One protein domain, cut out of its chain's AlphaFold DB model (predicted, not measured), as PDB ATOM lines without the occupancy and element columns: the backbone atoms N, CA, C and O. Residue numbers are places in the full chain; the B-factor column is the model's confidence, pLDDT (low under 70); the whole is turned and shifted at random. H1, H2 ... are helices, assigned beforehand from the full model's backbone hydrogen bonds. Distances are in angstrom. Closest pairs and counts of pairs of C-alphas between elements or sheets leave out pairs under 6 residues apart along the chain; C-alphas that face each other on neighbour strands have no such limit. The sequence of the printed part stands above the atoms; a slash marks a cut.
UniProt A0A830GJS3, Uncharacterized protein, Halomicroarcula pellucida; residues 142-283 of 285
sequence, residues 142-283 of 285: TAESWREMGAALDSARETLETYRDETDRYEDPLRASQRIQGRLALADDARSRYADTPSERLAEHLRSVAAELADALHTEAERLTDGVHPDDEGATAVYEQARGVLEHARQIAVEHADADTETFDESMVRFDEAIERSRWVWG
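AT A GLANCE: This is residues 142 to 283 of the 285 residues of an uncharacterized protein of Halomicroarcula pellucida (UniProt A0A830GJS3). H3, the longest helix, and H4 make the middle of an elongated bundle of five helices that run up and down, with H1 and H2 along one side and H5 packed on H4 at the other side. The helices are well aligned, and residues 165 to 170, at the turn from H1 to H2, stick out from the bundle. The printed part has 142 residues with five named helices, in the order H1, H2, H3, H4, H5, and no named strand; the class is all helix. It is only just compact, close to loose, with a radius of gyration of the C-alphas of 17.1 A, and its C-alphas span 59 by 32 by 19 A.

IN THESE COORDINATES: H3, residues 199 to 225, is 38.9 A long from first to last C-alpha, and C-alpha 199 is at (248.574, 179.727, 316.155). H4, residues 235 to 256, is 31.3 A long. H2, residues 173 to 192, is 28.9 A long. H1, residues 142 to 165, is 34.1 A long and begins with C-alpha 142 at (247.317, 188.379, 312.079). H5, residues 262 to 282, is 31.0 A long and ends with C-alpha 282 at (218.050, 141.934, 295.923).

HOW THE PARTS SIT: The five helices form an up and down bundle, in which each runs against the one before it in the chain. H3 and H4 touch and form a helical hairpin at a shallow tilt of 12 degrees; their closest C-alphas, of Ala 214 and Ala 249, are 4.4 A apart. H2 touches H3, the closest C-alphas being those of Arg 191 and Leu 202, 6.1 A apart. H2 also touches H4 and runs the same way, with the C-alphas of Leu 174 and Val 245 closest at 5.3 A. H1 and H2 form a hairpin with a shallow tilt of 9 degrees; their closest C-alphas, of Met 149 and Ala 187, are 4.2 A apart. H1 touches H3 too, closest at the C-alphas of Trp 146 and Leu 202, 7.3 A. H5 touches H4, opposite ways at a shallow tilt of 19 degrees, with the C-alphas of Thr 236 and Ile 275 closest at 5.1 A. H5 is close to H3 but not clearly touching it: the closest C-alphas, of His 218 and Phe 264, are 7.3 A apart. H1 is apart from H4 and H5, and H2 is apart from H5. In H1, H2, H4 and H5 every O i to N i+4 pair is within hydrogen-bond range; in H3, 22 of 23 are.

THE WHOLE: The two C-alphas farthest apart, of Asp 196 and Gly 283, are 59.4 A from each other. The printed part has no cut and no long link; the link from H4 to H5 is tight, and the other three are short. The mean pLDDT of the printed part is 88.9, with residues 166 to 171, 195 to 198 and 283 under 70.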
ATOM      1  N   THR A 142     248.187 189.098 311.142       92.81
ATOM      2  CA  THR A 142     247.317 188.379 312.079       92.81
ATOM      3  C   THR A 142     245.849 188.553 311.682       92.81
ATOM      4  O   THR A 142     245.093 187.583 311.686       92.81
ATOM      5  N   ALA A 143     245.454 189.761 311.274       94.31
ATOM      6  CA  ALA A 143     244.126 190.065 310.753       94.31
ATOM      7  C   ALA A 143     243.809 189.299 309.465       94.31
ATOM      8  O   ALA A 143     242.717 188.756 309.333       94.31
ATOM      9  N   GLU A 144     244.757 189.218 308.528       93.12
ATOM     10  CA  GLU A 144     244.605 188.418 307.308       93.12
ATOM     11  C   GLU A 144     244.345 186.939 307.636       93.12
ATOM     12  O   GLU A 144     243.382 186.362 307.138       93.12
ATOM     13  N   SER A 145     245.130 186.351 308.548       92.50
ATOM     14  CA  SER A 145     244.942 184.959 308.984       92.50
ATOM     15  C   SER A 145     243.564 184.723 309.617       92.50
ATOM     16  O   SER A 145     242.875 183.768 309.255       92.50
ATOM     17  N   TRP A 146     243.110 185.625 310.499       92.94
ATOM     18  CA  TRP A 146     241.764 185.561 311.084       92.94
ATOM     19  C   TRP A 146     240.658 185.676 310.031       92.94
ATOM     20  O   TRP A 146     239.695 184.912 310.087       92.94
ATOM     21  N   ARG A 147     240.783 186.602 309.074       92.50
ATOM     22  CA  ARG A 147     239.780 186.817 308.019       92.50
ATOM     23  C   ARG A 147     239.678 185.642 307.065       92.50
ATOM     24  O   ARG A 147     238.574 185.208 306.761       92.50
ATOM     25  N   GLU A 148     240.806 185.114 306.602       93.38
ATOM     26  CA  GLU A 148     240.805 183.965 305.700       93.38
ATOM     27  C   GLU A 148     240.272 182.705 306.377       93.38
ATOM     28  O   GLU A 148     239.438 182.003 305.800       93.38
ATOM     29  N   MET A 149     240.707 182.441 307.613       93.62
ATOM     30  CA  MET A 149     240.191 181.326 308.400       93.62
ATOM     31  C   MET A 149     238.684 181.493 308.635       93.62
ATOM     32  O   MET A 149     237.923 180.568 308.365       93.62
ATOM     33  N   GLY A 150     238.241 182.676 309.072       91.75
ATOM     34  CA  GLY A 150     236.826 182.990 309.274       91.75
ATOM     35  C   GLY A 150     235.995 182.788 308.006       91.75
ATOM     36  O   GLY A 150     235.013 182.055 308.035       91.75
ATOM     37  N   ALA A 151     236.440 183.327 306.869       92.94
ATOM     38  CA  ALA A 151     235.756 183.171 305.586       92.94
ATOM     39  C   ALA A 151     235.665 181.702 305.138       92.94
ATOM     40  O   ALA A 151     234.637 181.271 304.607       92.94
ATOM     41  N   ALA A 152     236.719 180.912 305.358       94.44
ATOM     42  CA  ALA A 152     236.709 179.486 305.055       94.44
ATOM     43  C   ALA A 152     235.707 178.725 305.944       94.44
ATOM     44  O   ALA A 152     234.924 177.919 305.433       94.44
ATOM     45  N   LEU A 153     235.680 179.024 307.247       93.12
ATOM     46  CA  LEU A 153     234.743 178.432 308.208       93.12
ATOM     47  C   LEU A 153     233.289 178.830 307.923       93.12
ATOM     48  O   LEU A 153     232.409 177.969 307.915       93.12
ATOM     49  N   ASP A 154     233.026 180.098 307.621       94.69
ATOM     50  CA  ASP A 154     231.688 180.579 307.275       94.69
ATOM     51  C   ASP A 154     231.188 179.946 305.980       94.69
ATOM     52  O   ASP A 154     230.058 179.467 305.919       94.69
ATOM     53  N   SER A 155     232.054 179.809 304.974       93.94
ATOM     54  CA  SER A 155     231.686 179.107 303.743       93.94
ATOM     55  C   SER A 155     231.437 177.605 303.975       93.94
ATOM     56  O   SER A 155     230.663 176.976 303.244       93.94
ATOM     57  N   ALA A 156     232.076 176.998 304.984       93.00
ATOM     58  CA  ALA A 156     231.821 175.610 305.368       93.00
ATOM     59  C   ALA A 156     230.434 175.470 306.009       93.00
ATOM     60  O   ALA A 156     229.671 174.584 305.619       93.00
ATOM     61  N   ARG A 157     230.075 176.392 306.910       93.31
ATOM     62  CA  ARG A 157     228.732 176.477 307.506       93.31
ATOM     63  C   ARG A 157     227.654 176.725 306.457       93.31
ATOM     64  O   ARG A 157     226.689 175.974 306.412       93.31
ATOM     65  N   GLU A 158     227.856 177.694 305.569       92.19
ATOM     66  CA  GLU A 158     226.922 178.013 304.480       92.19
ATOM     67  C   GLU A 158     226.687 176.801 303.568       92.19
ATOM     68  O   GLU A 158     225.567 176.547 303.136       92.19
ATOM     69  N   THR A 159     227.728 176.007 303.302       90.75
ATOM     70  CA  THR A 159     227.592 174.783 302.495       90.75
ATOM     71  C   THR A 159     226.716 173.746 303.170       90.75
ATOM     72  O   THR A 159     225.908 173.103 302.506       90.75
ATOM     73  N   LEU A 160     226.890 173.569 304.477       87.88
ATOM     74  CA  LEU A 160     226.077 172.657 305.266       87.88
ATOM     75  C   LEU A 160     224.628 173.151 305.369       87.88
ATOM     76  O   LEU A 160     223.706 172.349 305.262       87.88
ATOM     77  N   GLU A 161     224.424 174.452 305.574       88.38
ATOM     78  CA  GLU A 161     223.096 175.064 305.670       88.38
ATOM     79  C   GLU A 161     222.351 175.012 304.336       88.38
ATOM     80  O   GLU A 161     221.229 174.525 304.302       88.38
ATOM     81  N   THR A 162     223.000 175.385 303.229       84.81
ATOM     82  CA  THR A 162     222.444 175.253 301.868       84.81
ATOM     83  C   THR A 162     221.973 173.826 301.621       84.81
ATOM     84  O   THR A 162     220.852 173.591 301.183       84.81
ATOM     85  N   TYR A 163     222.817 172.861 301.976       80.88
ATOM     86  CA  TYR A 163     222.491 171.455 301.847       80.88
ATOM     87  C   TYR A 163     221.305 171.025 302.747       80.88
ATOM     88  O   TYR A 163     220.480 170.218 302.322       80.88
ATOM     89  N   ARG A 164     221.185 171.563 303.971       80.31
ATOM     90  CA  ARG A 164     220.063 171.283 304.892       80.31
ATOM     91  C   ARG A 164     218.744 171.912 304.439       80.31
ATOM     92  O   ARG A 164     217.695 171.287 304.592       80.31
ATOM     93  N   ASP A 165     218.798 173.132 303.913       76.94
ATOM     94  CA  ASP A 165     217.629 173.918 303.511       76.94
ATOM     95  C   ASP A 165     217.077 173.502 302.141       76.94
ATOM     96  O   ASP A 165     215.877 173.662 301.876       76.94
ATOM     97  N   GLU A 166     217.908 172.926 301.267       67.19
ATOM     98  CA  GLU A 166     217.461 172.407 299.977       67.19
ATOM     99  C   GLU A 166     216.514 171.207 300.152       67.19
ATOM    100  O   GLU A 166     216.880 170.034 300.159       67.19
ATOM    101  N   THR A 167     215.218 171.522 300.202       50.66
ATOM    102  CA  THR A 167     214.105 170.560 300.227       50.66
ATOM    103  C   THR A 167     213.946 169.814 298.881       50.66
ATOM    104  O   THR A 167     213.128 168.900 298.774       50.66
ATOM    105  N   ASP A 168     214.745 170.151 297.856       47.97
ATOM    106  CA  ASP A 168     214.723 169.552 296.514       47.97
ATOM    107  C   ASP A 168     216.117 169.075 296.043       47.97
ATOM    108  O   ASP A 168     216.800 169.721 295.258       47.97
ATOM    109  N   ARG A 169     216.499 167.878 296.508       53.03
ATOM    110  CA  ARG A 169     217.133 166.737 295.791       53.03
ATOM    111  C   ARG A 169     218.136 166.959 294.632       53.03
ATOM    112  O   ARG A 169     218.237 166.068 293.784       53.03
ATOM    113  N   TYR A 170     218.890 168.049 294.539       53.16
ATOM    114  CA  TYR A 170     219.927 168.163 293.496       53.16
ATOM    115  C   TYR A 170     221.354 168.122 294.020       53.16
ATOM    116  O   TYR A 170     222.240 167.658 293.294       53.16
ATOM    117  N   GLU A 171     221.592 168.533 295.260       64.38
ATOM    118  CA  GLU A 171     222.923 168.443 295.834       64.38
ATOM    119  C   GLU A 171     223.179 167.078 296.485       64.38
ATOM    120  O   GLU A 171     222.457 166.636 297.373       64.38
ATOM    121  N   ASP A 172     224.225 166.396 296.012       82.81
ATOM    122  CA  ASP A 172     224.710 165.133 296.566       82.81
ATOM    123  C   ASP A 172     225.365 165.385 297.945       82.81
ATOM    124  O   ASP A 172     226.397 166.070 297.989       82.81
ATOM    125  N   PRO A 173     224.823 164.837 299.052       84.50
ATOM    126  CA  PRO A 173     225.383 164.947 300.403       84.50
ATOM    127  C   PRO A 173     226.888 164.663 300.479       84.50
ATOM    128  O   PRO A 173     227.637 165.315 301.217       84.50
ATOM    129  N   LEU A 174     227.367 163.710 299.673       87.00
ATOM    130  CA  LEU A 174     228.782 163.362 299.638       87.00
ATOM    131  C   LEU A 174     229.629 164.515 299.085       87.00
ATOM    132  O   LEU A 174     230.715 164.797 299.586       87.00
ATOM    133  N   ARG A 175     229.127 165.238 298.083       89.31
ATOM    134  CA  ARG A 175     229.818 166.414 297.537       89.31
ATOM    135  C   ARG A 175     229.798 167.577 298.515       89.31
ATOM    136  O   ARG A 175     230.812 168.261 298.646       89.31
ATOM    137  N   ALA A 176     228.681 167.805 299.205       89.12
ATOM    138  CA  ALA A 176     228.593 168.851 300.220       89.12
ATOM    139  C   ALA A 176     229.635 168.629 301.331       89.12
ATOM    140  O   ALA A 176     230.424 169.531 301.616       89.12
ATOM    141  N   SER A 177     229.720 167.405 301.865       90.56
ATOM    142  CA  SER A 177     230.716 167.033 302.883       90.56
ATOM    143  C   SER A 177     232.167 167.162 302.394       90.56
ATOM    144  O   SER A 177     232.988 167.738 303.107       90.56
ATOM    145  N   GLN A 178     232.488 166.766 301.154       92.69
ATOM    146  CA  GLN A 178     233.828 166.986 300.569       92.69
ATOM    147  C   GLN A 178     234.206 168.466 300.497       92.69
ATOM    148  O   GLN A 178     235.348 168.846 300.760       92.69
ATOM    149  N   ARG A 179     233.257 169.335 300.136       93.00
ATOM    150  CA  ARG A 179     233.531 170.774 300.084       93.00
ATOM    151  C   ARG A 179     233.652 171.397 301.473       93.00
ATOM    152  O   ARG A 179     234.353 172.395 301.607       93.00
ATOM    153  N   ILE A 180     232.975 170.855 302.486       93.50
ATOM    154  CA  ILE A 180     233.167 171.259 303.888       93.50
ATOM    155  C   ILE A 180     234.591 170.905 304.330       93.50
ATOM    156  O   ILE A 180     235.306 171.784 304.804       93.50
ATOM    157  N   GLN A 181     235.049 169.676 304.070       93.06
ATOM    158  CA  GLN A 181     236.434 169.267 304.339       93.06
ATOM    159  C   GLN A 181     237.459 170.164 303.640       93.06
ATOM    160  O   GLN A 181     238.385 170.662 304.273       93.06
ATOM    161  N   GLY A 182     237.269 170.430 302.344       93.81
ATOM    162  CA  GLY A 182     238.173 171.302 301.592       93.81
ATOM    163  C   GLY A 182     238.287 172.707 302.194       93.81
ATOM    164  O   GLY A 182     239.360 173.302 302.168       93.81
ATOM    165  N   ARG A 183     237.208 173.231 302.783       95.75
ATOM    166  CA  ARG A 183     237.218 174.535 303.457       95.75
ATOM    167  C   ARG A 183     237.891 174.503 304.820       95.75
ATOM    168  O   ARG A 183     238.595 175.449 305.150       95.75
ATOM    169  N   LEU A 184     237.743 173.420 305.576       94.31
ATOM    170  CA  LEU A 184     238.491 173.235 306.822       94.31
ATOM    171  C   LEU A 184     239.999 173.141 306.565       94.31
ATOM    172  O   LEU A 184     240.778 173.760 307.284       94.31
ATOM    173  N   ALA A 185     240.409 172.485 305.477       93.00
ATOM    174  CA  ALA A 185     241.806 172.482 305.049       93.00
ATOM    175  C   ALA A 185     242.314 173.890 304.673       93.00
ATOM    176  O   ALA A 185     243.440 174.245 305.012       93.00
ATOM    177  N   LEU A 186     241.490 174.719 304.018       93.56
ATOM    178  CA  LEU A 186     241.835 176.123 303.743       93.56
ATOM    179  C   LEU A 186     241.946 176.956 305.027       93.56
ATOM    180  O   LEU A 186     242.848 177.782 305.139       93.56
ATOM    181  N   ALA A 187     241.057 176.733 305.997       93.00
ATOM    182  CA  ALA A 187     241.123 177.384 307.301       93.00
ATOM    183  C   ALA A 187     242.418 177.012 308.050       93.00
ATOM    184  O   ALA A 187     243.063 177.877 308.647       93.00
ATOM    185  N   ASP A 188     242.836 175.747 307.969       90.44
ATOM    186  CA  ASP A 188     244.092 175.276 308.554       90.44
ATOM    187  C   ASP A 188     245.340 175.858 307.861       90.44
ATOM    188  O   ASP A 188     246.304 176.260 308.524       90.44
ATOM    189  N   ASP A 189     245.313 175.984 306.531       91.00
ATOM    190  CA  ASP A 189     246.368 176.665 305.769       91.00
ATOM    191  C   ASP A 189     246.484 178.141 306.176       91.00
ATOM    192  O   ASP A 189     247.568 178.604 306.534       91.00
ATOM    193  N   ALA A 190     245.361 178.866 306.222       88.00
ATOM    194  CA  ALA A 190     245.323 180.271 306.633       88.00
ATOM    195  C   ALA A 190     245.895 180.483 308.043       88.00
ATOM    196  O   ALA A 190     246.631 181.443 308.292       88.00
ATOM    197  N   ARG A 191     245.602 179.559 308.962       87.44
ATOM    198  CA  ARG A 191     246.150 179.539 310.321       87.44
ATOM    199  C   ARG A 191     247.662 179.303 310.345       87.44
ATOM    200  O   ARG A 191     248.367 179.927 311.136       87.44
ATOM    201  N   SER A 192     248.160 178.369 309.539       85.50
ATOM    202  CA  SER A 192     249.554 177.900 309.594       85.50
ATOM    203  C   SER A 192     250.530 178.728 308.751       85.50
ATOM    204  O   SER A 192     251.746 178.615 308.934       85.50
ATOM    205  N   ARG A 193     250.023 179.589 307.862       82.62
ATOM    206  CA  ARG A 193     250.828 180.351 306.895       82.62
ATOM    207  C   ARG A 193     251.877 181.269 307.523       82.62
ATOM    208  O   ARG A 193     252.920 181.521 306.919       82.62
ATOM    209  N   TYR A 194     251.620 181.761 308.732       73.12
ATOM    210  CA  TYR A 194     252.457 182.754 309.395       73.12
ATOM    211  C   TYR A 194     252.959 182.228 310.741       73.12
ATOM    212  O   TYR A 194     252.210 182.128 311.707       73.12
ATOM    213  N   ALA A 195     254.258 181.917 310.809       64.88
ATOM    214  CA  ALA A 195     254.889 181.291 311.976       64.88
ATOM    215  C   ALA A 195     254.802 182.124 313.272       64.88
ATOM    216  O   ALA A 195     254.843 181.558 314.361       64.88
ATOM    217  N   ASP A 196     254.676 183.448 313.147       66.38
ATOM    218  CA  ASP A 196     254.611 184.385 314.276       66.38
ATOM    219  C   ASP A 196     253.170 184.764 314.667       66.38
ATOM    220  O   ASP A 196     252.965 185.523 315.615       66.38
ATOM    221  N   THR A 197     252.170 184.266 313.935       67.56
ATOM    222  CA  THR A 197     250.756 184.457 314.266       67.56
ATOM    223  C   THR A 197     250.411 183.569 315.470       67.56
ATOM    224  O   THR A 197     250.926 182.453 315.564       67.56
ATOM    225  N   PRO A 198     249.557 184.020 316.408       67.31
ATOM    226  CA  PRO A 198     249.119 183.229 317.553       67.31
ATOM    227  C   PRO A 198     248.307 181.999 317.118       67.31
ATOM    228  O   PRO A 198     247.076 181.985 317.059       67.31
ATOM    229  N   SER A 199     249.049 180.944 316.803       71.56
ATOM    230  CA  SER A 199     248.574 179.727 316.155       71.56
ATOM    231  C   SER A 199     247.633 178.911 317.032       71.56
ATOM    232  O   SER A 199     246.718 178.287 316.502       71.56
ATOM    233  N   GLU A 200     247.811 178.953 318.355       83.06
ATOM    234  CA  GLU A 200     247.009 178.171 319.301       83.06
ATOM    235  C   GLU A 200     245.557 178.660 319.373       83.06
ATOM    236  O   GLU A 200     244.630 177.858 319.432       83.06
ATOM    237  N   ARG A 201     245.322 179.977 319.310       83.31
ATOM    238  CA  ARG A 201     243.960 180.538 319.367       83.31
ATOM    239  C   ARG A 201     243.172 180.282 318.101       83.31
ATOM    240  O   ARG A 201     242.005 179.906 318.166       83.31
ATOM    241  N   LEU A 202     243.821 180.484 316.962       86.50
ATOM    242  CA  LEU A 202     243.260 180.122 315.669       86.50
ATOM    243  C   LEU A 202     242.999 178.607 315.607       86.50
ATOM    244  O   LEU A 202     241.953 178.196 315.116       86.50
ATOM    245  N   ALA A 203     243.894 177.781 316.167       89.25
ATOM    246  CA  ALA A 203     243.706 176.331 316.250       89.25
ATOM    247  C   ALA A 203     242.512 175.951 317.131       89.25
ATOM    248  O   ALA A 203     241.709 175.127 316.720       89.25
ATOM    249  N   GLU A 204     242.355 176.568 318.303       89.94
ATOM    250  CA  GLU A 204     241.189 176.353 319.171       89.94
ATOM    251  C   GLU A 204     239.886 176.728 318.458       89.94
ATOM    252  O   GLU A 204     238.913 175.978 318.502       89.94
ATOM    253  N   HIS A 205     239.870 177.865 317.756       89.94
ATOM    254  CA  HIS A 205     238.688 178.274 317.005       89.94
ATOM    255  C   HIS A 205     238.368 177.287 315.875       89.94
ATOM    256  O   HIS A 205     237.227 176.847 315.763       89.94
ATOM    257  N   LEU A 206     239.371 176.879 315.089       93.31
ATOM    258  CA  LEU A 206     239.219 175.845 314.066       93.31
ATOM    259  C   LEU A 206     238.694 174.531 314.668       93.31
ATOM    260  O   LEU A 206     237.726 173.991 314.139       93.31
ATOM    261  N   ARG A 207     239.261 174.069 315.793       94.56
ATOM    262  CA  ARG A 207     238.837 172.852 316.507       94.56
ATOM    263  C   ARG A 207     237.376 172.902 316.920       94.56
ATOM    264  O   ARG A 207     236.623 171.976 316.617       94.56
ATOM    265  N   SER A 208     236.958 174.002 317.542       93.81
ATOM    266  CA  SER A 208     235.567 174.204 317.954       93.81
ATOM    267  C   SER A 208     234.607 174.120 316.766       93.81
ATOM    268  O   SER A 208     233.604 173.413 316.827       93.81
ATOM    269  N   VAL A 209     234.912 174.813 315.667       93.94
ATOM    270  CA  VAL A 209     234.017 174.855 314.500       93.94
ATOM    271  C   VAL A 209     234.033 173.540 313.723       93.94
ATOM    272  O   VAL A 209     232.992 173.091 313.245       93.94
ATOM    273  N   ALA A 210     235.188 172.883 313.622       95.25
ATOM    274  CA  ALA A 210     235.300 171.561 313.020       95.25
ATOM    275  C   ALA A 210     234.476 170.514 313.785       95.25
ATOM    276  O   ALA A 210     233.806 169.703 313.149       95.25
ATOM    277  N   ALA A 211     234.467 170.563 315.123       95.38
ATOM    278  CA  ALA A 211     233.642 169.683 315.950       95.38
ATOM    279  C   ALA A 211     232.142 169.871 315.664       95.38
ATOM    280  O   ALA A 211     231.432 168.893 315.434       95.38
ATOM    281  N   GLU A 212     231.675 171.123 315.606       95.12
ATOM    282  CA  GLU A 212     230.283 171.452 315.263       95.12
ATOM    283  C   GLU A 212     229.900 170.942 313.866       95.12
ATOM    284  O   GLU A 212     228.820 170.385 313.672       95.12
ATOM    285  N   LEU A 213     230.789 171.108 312.882       94.62
ATOM    286  CA  LEU A 213     230.559 170.647 311.512       94.62
ATOM    287  C   LEU A 213     230.575 169.116 311.401       94.62
ATOM    288  O   LEU A 213     229.779 168.555 310.646       94.62
ATOM    289  N   ALA A 214     231.441 168.429 312.150       95.62
ATOM    290  CA  ALA A 214     231.465 166.969 312.205       95.62
ATOM    291  C   ALA A 214     230.171 166.407 312.815       95.62
ATOM    292  O   ALA A 214     229.552 165.526 312.220       95.62
ATOM    293  N   ASP A 215     229.721 166.949 313.948       95.19
ATOM    294  CA  ASP A 215     228.458 166.555 314.591       95.19
ATOM    295  C   ASP A 215     227.246 166.826 313.685       95.19
ATOM    296  O   ASP A 215     226.340 166.001 313.521       95.19
ATOM    297  N   ALA A 216     227.271 167.961 312.992       93.62
ATOM    298  CA  ALA A 216     226.261 168.311 312.015       93.62
ATOM    299  C   ALA A 216     226.167 167.324 310.842       93.62
ATOM    300  O   ALA A 216     225.055 167.007 310.413       93.62
ATOM    301  N   LEU A 217     227.307 166.869 310.317       94.12
ATOM    302  CA  LEU A 217     227.370 165.868 309.251       94.12
ATOM    303  C   LEU A 217     226.999 164.469 309.756       94.12
ATOM    304  O   LEU A 217     226.372 163.712 309.020       94.12
ATOM    305  N   HIS A 218     227.332 164.134 311.005       95.12
ATOM    306  CA  HIS A 218     226.869 162.904 311.647       95.12
ATOM    307  C   HIS A 218     225.338 162.875 311.724       95.12
ATOM    308  O   HIS A 218     224.707 161.948 311.218       95.12
ATOM    309  N   THR A 219     224.736 163.936 312.271       94.06
ATOM    310  CA  THR A 219     223.274 164.106 312.337       94.06
ATOM    311  C   THR A 219     222.633 163.983 310.957       94.06
ATOM    312  O   THR A 219     221.550 163.418 310.804       94.06
ATOM    313  N   GLU A 220     223.306 164.496 309.933       91.50
ATOM    314  CA  GLU A 220     222.822 164.396 308.570       91.50
ATOM    315  C   GLU A 220     222.871 162.972 308.008       91.50
ATOM    316  O   GLU A 220     221.900 162.513 307.407       91.50
ATOM    317  N   ALA A 221     223.976 162.256 308.214       93.00
ATOM    318  CA  ALA A 221     224.087 160.861 307.802       93.00
ATOM    319  C   ALA A 221     222.973 160.008 308.432       93.00
ATOM    320  O   ALA A 221     222.361 159.186 307.751       93.00
ATOM    321  N   GLU A 222     222.652 160.256 309.702       94.19
ATOM    322  CA  GLU A 222     221.515 159.633 310.381       94.19
ATOM    323  C   GLU A 222     220.185 159.976 309.694       94.19
ATOM    324  O   GLU A 222     219.415 159.073 309.349       94.19
ATOM    325  N   ARG A 223     219.947 161.265 309.409       92.06
ATOM    326  CA  ARG A 223     218.733 161.761 308.740       92.06
ATOM    327  C   ARG A 223     218.508 161.125 307.368       92.06
ATOM    328  O   ARG A 223     217.365 160.824 307.033       92.06
ATOM    329  N   LEU A 224     219.563 160.897 306.582       90.38
ATOM    330  CA  LEU A 224     219.463 160.237 305.271       90.38
ATOM    331  C   LEU A 224     218.860 158.830 305.368       90.38
ATOM    332  O   LEU A 224     218.183 158.391 304.441       90.38
ATOM    333  N   THR A 225     219.098 158.136 306.480       93.12
ATOM    334  CA  THR A 225     218.639 156.756 306.694       93.12
ATOM    335  C   THR A 225     217.350 156.653 307.503       93.12
ATOM    336  O   THR A 225     216.826 155.550 307.677       93.12
ATOM    337  N   ASP A 226     216.820 157.778 307.989       92.81
ATOM    338  CA  ASP A 226     215.603 157.791 308.792       92.81
ATOM    339  C   ASP A 226     214.403 157.281 307.978       92.81
ATOM    340  O   ASP A 226     214.108 157.746 306.877       92.81
ATOM    341  N   GLY A 227     213.716 156.274 308.519       89.75
ATOM    342  CA  GLY A 227     212.582 155.620 307.865       89.75
ATOM    343  C   GLY A 227     212.921 154.705 306.680       89.75
ATOM    344  O   GLY A 227     211.991 154.151 306.096       89.75
ATOM    345  N   VAL A 228     214.199 154.507 306.338       92.50
ATOM    346  CA  VAL A 228     214.627 153.563 305.291       92.50
ATOM    347  C   VAL A 228     214.799 152.176 305.902       92.50
ATOM    348  O   VAL A 228     215.568 151.999 306.848       92.50
ATOM    349  N   HIS A 229     214.089 151.177 305.378       92.38
ATOM    350  CA  HIS A 229     214.278 149.789 305.785       92.38
ATOM    351  C   HIS A 229     215.306 149.105 304.865       92.38
ATOM    352  O   HIS A 229     215.257 149.306 303.654       92.38
ATOM    353  N   PRO A 230     216.208 148.241 305.375       89.56
ATOM    354  CA  PRO A 230     217.207 147.561 304.538       89.56
ATOM    355  C   PRO A 230     216.625 146.730 303.387       89.56
ATOM    356  O   PRO A 230     217.287 146.520 302.380       89.56
ATOM    357  N   ASP A 231     215.388 146.263 303.527       90.06
ATOM    358  CA  ASP A 231     214.719 145.463 302.495       90.06
ATOM    359  C   ASP A 231     214.046 146.331 301.409       90.06
ATOM    360  O   ASP A 231     213.547 145.789 300.419       90.06
ATOM    361  N   ASP A 232     214.019 147.660 301.571       90.81
ATOM    362  CA  ASP A 232     213.420 148.578 300.601       90.81
ATOM    363  C   ASP A 232     214.250 148.644 299.307       90.81
ATOM    364  O   ASP A 232     215.481 148.559 299.301       90.81
ATOM    365  N   GLU A 233     213.570 148.826 298.174       88.75
ATOM    366  CA  GLU A 233     214.231 149.036 296.884       88.75
ATOM    367  C   GLU A 233     215.039 150.345 296.918       88.75
ATOM    368  O   GLU A 233     214.510 151.413 297.224       88.75
ATOM    369  N   GLY A 234     216.337 150.268 296.607       88.12
ATOM    370  CA  GLY A 234     217.246 151.421 296.638       88.12
ATOM    371  C   GLY A 234     217.874 151.726 298.005       88.12
ATOM    372  O   GLY A 234     218.701 152.635 298.080       88.12
ATOM    373  N   ALA A 235     217.566 150.955 299.058       90.81
ATOM    374  CA  ALA A 235     218.141 151.146 300.395       90.81
ATOM    375  C   ALA A 235     219.680 151.110 300.395       90.81
ATOM    376  O   ALA A 235     220.306 151.940 301.052       90.81
ATOM    377  N   THR A 236     220.295 150.217 299.604       92.75
ATOM    378  CA  THR A 236     221.760 150.116 299.456       92.75
ATOM    379  C   THR A 236     222.391 151.470 299.128       92.75
ATOM    380  O   THR A 236     223.325 151.892 299.802       92.75
ATOM    381  N   ALA A 237     221.848 152.183 298.136       91.44
ATOM    382  CA  ALA A 237     222.401 153.458 297.686       91.44
ATOM    383  C   ALA A 237     222.278 154.554 298.756       91.44
ATOM    384  O   ALA A 237     223.181 155.377 298.905       91.44
ATOM    385  N   VAL A 238     221.182 154.551 299.522       91.94
ATOM    386  CA  VAL A 238     220.975 155.512 300.613       91.94
ATOM    387  C   VAL A 238     221.962 155.264 301.754       91.94
ATOM    388  O   VAL A 238     222.615 156.204 302.205       91.94
ATOM    389  N   TYR A 239     222.133 154.008 302.184       94.06
ATOM    390  CA  TYR A 239     223.099 153.672 303.233       94.06
ATOM    391  C   TYR A 239     224.551 153.902 302.793       94.06
ATOM    392  O   TYR A 239     225.345 154.394 303.589       94.06
ATOM    393  N   GLU A 240     224.910 153.617 301.537       94.44
ATOM    394  CA  GLU A 240     226.245 153.923 300.999       94.44
ATOM    395  C   GLU A 240     226.534 155.430 301.006       94.44
ATOM    396  O   GLU A 240     227.628 155.855 301.386       94.44
ATOM    397  N   GLN A 241     225.549 156.246 300.631       92.69
ATOM    398  CA  GLN A 241     225.674 157.699 300.668       92.69
ATOM    399  C   GLN A 241     225.805 158.221 302.104       92.69
ATOM    400  O   GLN A 241     226.712 159.007 302.381       92.69
ATOM    401  N   ALA A 242     224.954 157.756 303.024       93.88
ATOM    402  CA  ALA A 242     225.024 158.110 304.441       93.88
ATOM    403  C   ALA A 242     226.373 157.720 305.060       93.88
ATOM    404  O   ALA A 242     227.007 158.528 305.738       93.88
ATOM    405  N   ARG A 243     226.870 156.517 304.748       96.38
ATOM    406  CA  ARG A 243     228.195 156.049 305.164       96.38
ATOM    407  C   ARG A 243     229.310 156.956 304.641       96.38
ATOM    408  O   ARG A 243     230.220 157.279 305.396       96.38
ATOM    409  N   GLY A 244     229.242 157.394 303.384       95.25
ATOM    410  CA  GLY A 244     230.231 158.316 302.816       95.25
ATOM    411  C   GLY A 244     230.238 159.693 303.492       95.25
ATOM    412  O   GLY A 244     231.304 160.245 303.756       95.25
ATOM    413  N   VAL A 245     229.064 160.236 303.835       94.38
ATOM    414  CA  VAL A 245     228.958 161.477 304.631       94.38
ATOM    415  C   VAL A 245     229.566 161.284 306.020       94.38
ATOM    416  O   VAL A 245     230.336 162.129 306.482       94.38
ATOM    417  N   LEU A 246     229.259 160.158 306.668       95.69
ATOM    418  CA  LEU A 246     229.754 159.827 308.001       95.69
ATOM    419  C   LEU A 246     231.278 159.631 308.029       95.69
ATOM    420  O   LEU A 246     231.933 160.051 308.980       95.69
ATOM    421  N   GLU A 247     231.855 159.061 306.969       96.56
ATOM    422  CA  GLU A 247     233.305 158.916 306.810       96.56
ATOM    423  C   GLU A 247     234.003 160.284 306.759       96.56
ATOM    424  O   GLU A 247     235.006 160.492 307.448       96.56
ATOM    425  N   HIS A 248     233.434 161.262 306.046       95.31
ATOM    426  CA  HIS A 248     233.964 162.628 306.059       95.31
ATOM    427  C   HIS A 248     233.795 163.319 307.412       95.31
ATOM    428  O   HIS A 248     234.707 164.021 307.852       95.31
ATOM    429  N   ALA A 249     232.657 163.117 308.080       95.00
ATOM    430  CA  ALA A 249     232.406 163.655 309.415       95.00
ATOM    431  C   ALA A 249     233.449 163.141 310.424       95.00
ATOM    432  O   ALA A 249     234.068 163.924 311.144       95.00
ATOM    433  N   ARG A 250     233.720 161.832 310.392       96.50
ATOM    434  CA  ARG A 250     234.760 161.180 311.193       96.50
ATOM    435  C   ARG A 250     236.150 161.723 310.876       96.50
ATOM    436  O   ARG A 250     236.930 161.982 311.785       96.50
ATOM    437  N   GLN A 251     236.479 161.894 309.598       95.12
ATOM    438  CA  GLN A 251     237.772 162.449 309.205       95.12
ATOM    439  C   GLN A 251     237.954 163.879 309.735       95.12
ATOM    440  O   GLN A 251     239.007 164.178 310.284       95.12
ATOM    441  N   ILE A 252     236.923 164.730 309.658       94.56
ATOM    442  CA  ILE A 252     236.958 166.083 310.242       94.56
ATOM    443  C   ILE A 252     237.197 166.020 311.753       94.56
ATOM    444  O   ILE A 252     238.040 166.753 312.270       94.56
ATOM    445  N   ALA A 253     236.482 165.132 312.452       94.06
ATOM    446  CA  ALA A 253     236.619 164.946 313.893       94.06
ATOM    447  C   ALA A 253     238.068 164.604 314.298       94.06
ATOM    448  O   ALA A 253     238.588 165.163 315.264       94.06
ATOM    449  N   VAL A 254     238.737 163.745 313.521       94.06
ATOM    450  CA  VAL A 254     240.134 163.337 313.753       94.06
ATOM    451  C   VAL A 254     241.130 164.424 313.364       94.06
ATOM    452  O   VAL A 254     242.054 164.702 314.119       94.06
ATOM    453  N   GLU A 255     240.995 164.995 312.168       92.25
ATOM    454  CA  GLU A 255     242.021 165.868 311.588       92.25
ATOM    455  C   GLU A 255     241.974 167.287 312.144       92.25
ATOM    456  O   GLU A 255     243.005 167.954 312.214       92.25
ATOM    457  N   HIS A 256     240.784 167.758 312.518       89.38
ATOM    458  CA  HIS A 256     240.571 169.167 312.817       89.38
ATOM    459  C   HIS A 256     239.975 169.435 314.187       89.38
ATOM    460  O   HIS A 256     240.048 170.584 314.592       89.38
ATOM    461  N   ALA A 257     239.394 168.451 314.884       88.06
ATOM    462  CA  ALA A 257     238.693 168.674 316.154       88.06
ATOM    463  C   ALA A 257     239.302 167.949 317.367       88.06
ATOM    464  O   ALA A 257     238.861 168.203 318.486       88.06
ATOM    465  N   ASP A 258     240.279 167.054 317.166       87.75
ATOM    466  CA  ASP A 258     240.811 166.152 318.204       87.75
ATOM    467  C   ASP A 258     239.702 165.398 318.972       87.75
ATOM    468  O   ASP A 258     239.808 165.132 320.174       87.75
ATOM    469  N   ALA A 259     238.600 165.084 318.286       86.25
ATOM    470  CA  ALA A 259     237.410 164.503 318.891       86.25
ATOM    471  C   ALA A 259     237.462 162.968 318.917       86.25
ATOM    472  O   ALA A 259     238.092 162.321 318.076       86.25
ATOM    473  N   ASP A 260     236.759 162.381 319.888       88.06
ATOM    474  CA  ASP A 260     236.551 160.935 319.950       88.06
ATOM    475  C   ASP A 260     235.691 160.461 318.767       88.06
ATOM    476  O   ASP A 260     234.742 161.133 318.354       88.06
ATOM    477  N   THR A 261     236.036 159.295 318.220       92.38
ATOM    478  CA  THR A 261     235.412 158.736 317.013       92.38
ATOM    479  C   THR A 261     234.481 157.557 317.271       92.38
ATOM    480  O   THR A 261     233.841 157.105 316.324       92.38
ATOM    481  N   GLU A 262     234.347 157.095 318.520       93.50
ATOM    482  CA  GLU A 262     233.539 155.914 318.879       93.50
ATOM    483  C   GLU A 262     232.116 155.979 318.296       93.50
ATOM    484  O   GLU A 262     231.694 155.067 317.590       93.50
ATOM    485  N   THR A 263     231.420 157.106 318.467       92.12
ATOM    486  CA  THR A 263     230.061 157.311 317.934       92.12
ATOM    487  C   THR A 263     229.993 157.214 316.405       92.12
ATOM    488  O   THR A 263     229.014 156.719 315.847       92.12
ATOM    489  N   PHE A 264     231.027 157.676 315.695       93.88
ATOM    490  CA  PHE A 264     231.080 157.570 314.235       93.88
ATOM    491  C   PHE A 264     231.311 156.119 313.809       93.88
ATOM    492  O   PHE A 264     230.646 155.640 312.892       93.88
ATOM    493  N   ASP A 265     232.215 155.415 314.493       94.94
ATOM    494  CA  ASP A 265     232.537 154.014 314.217       94.94
ATOM    495  C   ASP A 265     231.314 153.106 314.444       94.94
ATOM    496  O   ASP A 265     231.021 152.244 313.612       94.94
ATOM    497  N   GLU A 266     230.542 153.336 315.512       96.00
ATOM    498  CA  GLU A 266     229.294 152.610 315.786       96.00
ATOM    499  C   GLU A 266     228.249 152.798 314.673       96.00
ATOM    500  O   GLU A 266     227.682 151.817 314.174       96.00
ATOM    501  N   SER A 267     228.014 154.041 314.235       94.38
ATOM    502  CA  SER A 267     227.082 154.316 313.134       94.38
ATOM    503  C   SER A 267     227.567 153.731 311.803       94.38
ATOM    504  O   SER A 267     226.750 153.208 311.044       94.38
ATOM    505  N   MET A 268     228.879 153.736 311.534       96.00
ATOM    506  CA  MET A 268     229.451 153.110 310.334       96.00
ATOM    507  C   MET A 268     229.198 151.600 310.306       96.00
ATOM    508  O   MET A 268     228.735 151.092 309.286       96.00
ATOM    509  N   VAL A 269     229.426 150.893 311.421       97.31
ATOM    510  CA  VAL A 269     229.150 149.446 311.518       97.31
ATOM    511  C   VAL A 269     227.677 149.154 311.237       97.31
ATOM    512  O   VAL A 269     227.359 148.259 310.455       97.31
ATOM    513  N   ARG A 270     226.763 149.940 311.817       96.31
ATOM    514  CA  ARG A 270     225.323 149.784 311.578       96.31
ATOM    515  C   ARG A 270     224.951 149.996 310.105       96.31
ATOM    516  O   ARG A 270     224.108 149.263 309.585       96.31
ATOM    517  N   PHE A 271     225.540 150.988 309.437       95.81
ATOM    518  CA  PHE A 271     225.316 151.211 308.007       95.81
ATOM    519  C   PHE A 271     225.877 150.073 307.152       95.81
ATOM    520  O   PHE A 271     225.184 149.619 306.244       95.81
ATOM    521  N   ASP A 272     227.067 149.559 307.470       96.25
ATOM    522  CA  ASP A 272     227.661 148.416 306.770       96.25
ATOM    523  C   ASP A 272     226.770 147.163 306.887       96.25
ATOM    524  O   ASP A 272     226.464 146.524 305.878       96.25
ATOM    525  N   GLU A 273     226.241 146.861 308.079       95.62
ATOM    526  CA  GLU A 273     225.289 145.755 308.278       95.62
ATOM    527  C   GLU A 273     223.993 145.927 307.463       95.62
ATOM    528  O   GLU A 273     223.421 144.950 306.961       95.62
ATOM    529  N   ALA A 274     223.505 147.163 307.328       93.00
ATOM    530  CA  ALA A 274     222.313 147.466 306.543       93.00
ATOM    531  C   ALA A 274     222.559 147.302 305.033       93.00
ATOM    532  O   ALA A 274     221.722 146.706 304.353       93.00
ATOM    533  N   ILE A 275     223.719 147.751 304.536       94.50
ATOM    534  CA  ILE A 275     224.176 147.570 303.146       94.50
ATOM    535  C   ILE A 275     224.303 146.081 302.806       94.50
ATOM    536  O   ILE A 275     223.873 145.634 301.741       94.50
ATOM    537  N   GLU A 276     224.892 145.283 303.698       92.75
ATOM    538  CA  GLU A 276     225.020 143.839 303.485       92.75
ATOM    539  C   GLU A 276     223.652 143.157 303.400       92.75
ATOM    540  O   GLU A 276     223.414 142.328 302.513       92.75
ATOM    541  N   ARG A 277     222.728 143.528 304.294       91.06
ATOM    542  CA  ARG A 277     221.365 142.989 304.299       91.06
ATOM    543  C   ARG A 277     220.615 143.351 303.018       91.06
ATOM    544  O   ARG A 277     220.038 142.453 302.404       91.06
ATOM    545  N   SER A 278     220.654 144.613 302.594       88.31
ATOM    546  CA  SER A 278     219.930 145.083 301.406       88.31
ATOM    547  C   SER A 278     220.412 144.390 300.129       88.31
ATOM    548  O   SER A 278     219.599 143.920 299.329       88.31
ATOM    549  N   ARG A 279     221.729 144.213 299.970       89.38
ATOM    550  CA  ARG A 279     222.315 143.479 298.835       89.38
ATOM    551  C   ARG A 279     221.880 142.014 298.794       89.38
ATOM    552  O   ARG A 279     221.598 141.489 297.716       89.38
ATOM    553  N   TRP A 280     221.771 141.353 299.951       85.75
ATOM    554  CA  TRP A 280     221.331 139.954 300.024       85.75
ATOM    555  C   TRP A 280     219.874 139.764 299.581       85.75
ATOM    556  O   TRP A 280     219.568 138.782 298.903       85.75
ATOM    557  N   VAL A 281     218.986 140.706 299.920       79.88
ATOM    558  CA  VAL A 281     217.566 140.663 299.522       79.88
ATOM    559  C   VAL A 281     217.391 140.786 298.006       79.88
ATOM    560  O   VAL A 281     216.549 140.092 297.432       79.88
ATOM    561  N   TRP A 282     218.206 141.614 297.348       74.88
ATOM    562  CA  TRP A 282     218.050 141.934 295.923       74.88
ATOM    563  C   TRP A 282     219.035 141.215 294.988       74.88
ATOM    564  O   TRP A 282     218.915 141.322 293.768       74.88
ATOM    565  N   GLY A 283     219.955 140.411 295.530       64.25
ATOM    566  CA  GLY A 283     220.871 139.578 294.745       64.25
ATOM    567  C   GLY A 283     221.977 140.357 294.025       64.25
ATOM    568  O   GLY A 283     222.538 139.853 293.049       64.25
TER     569      GLY A 283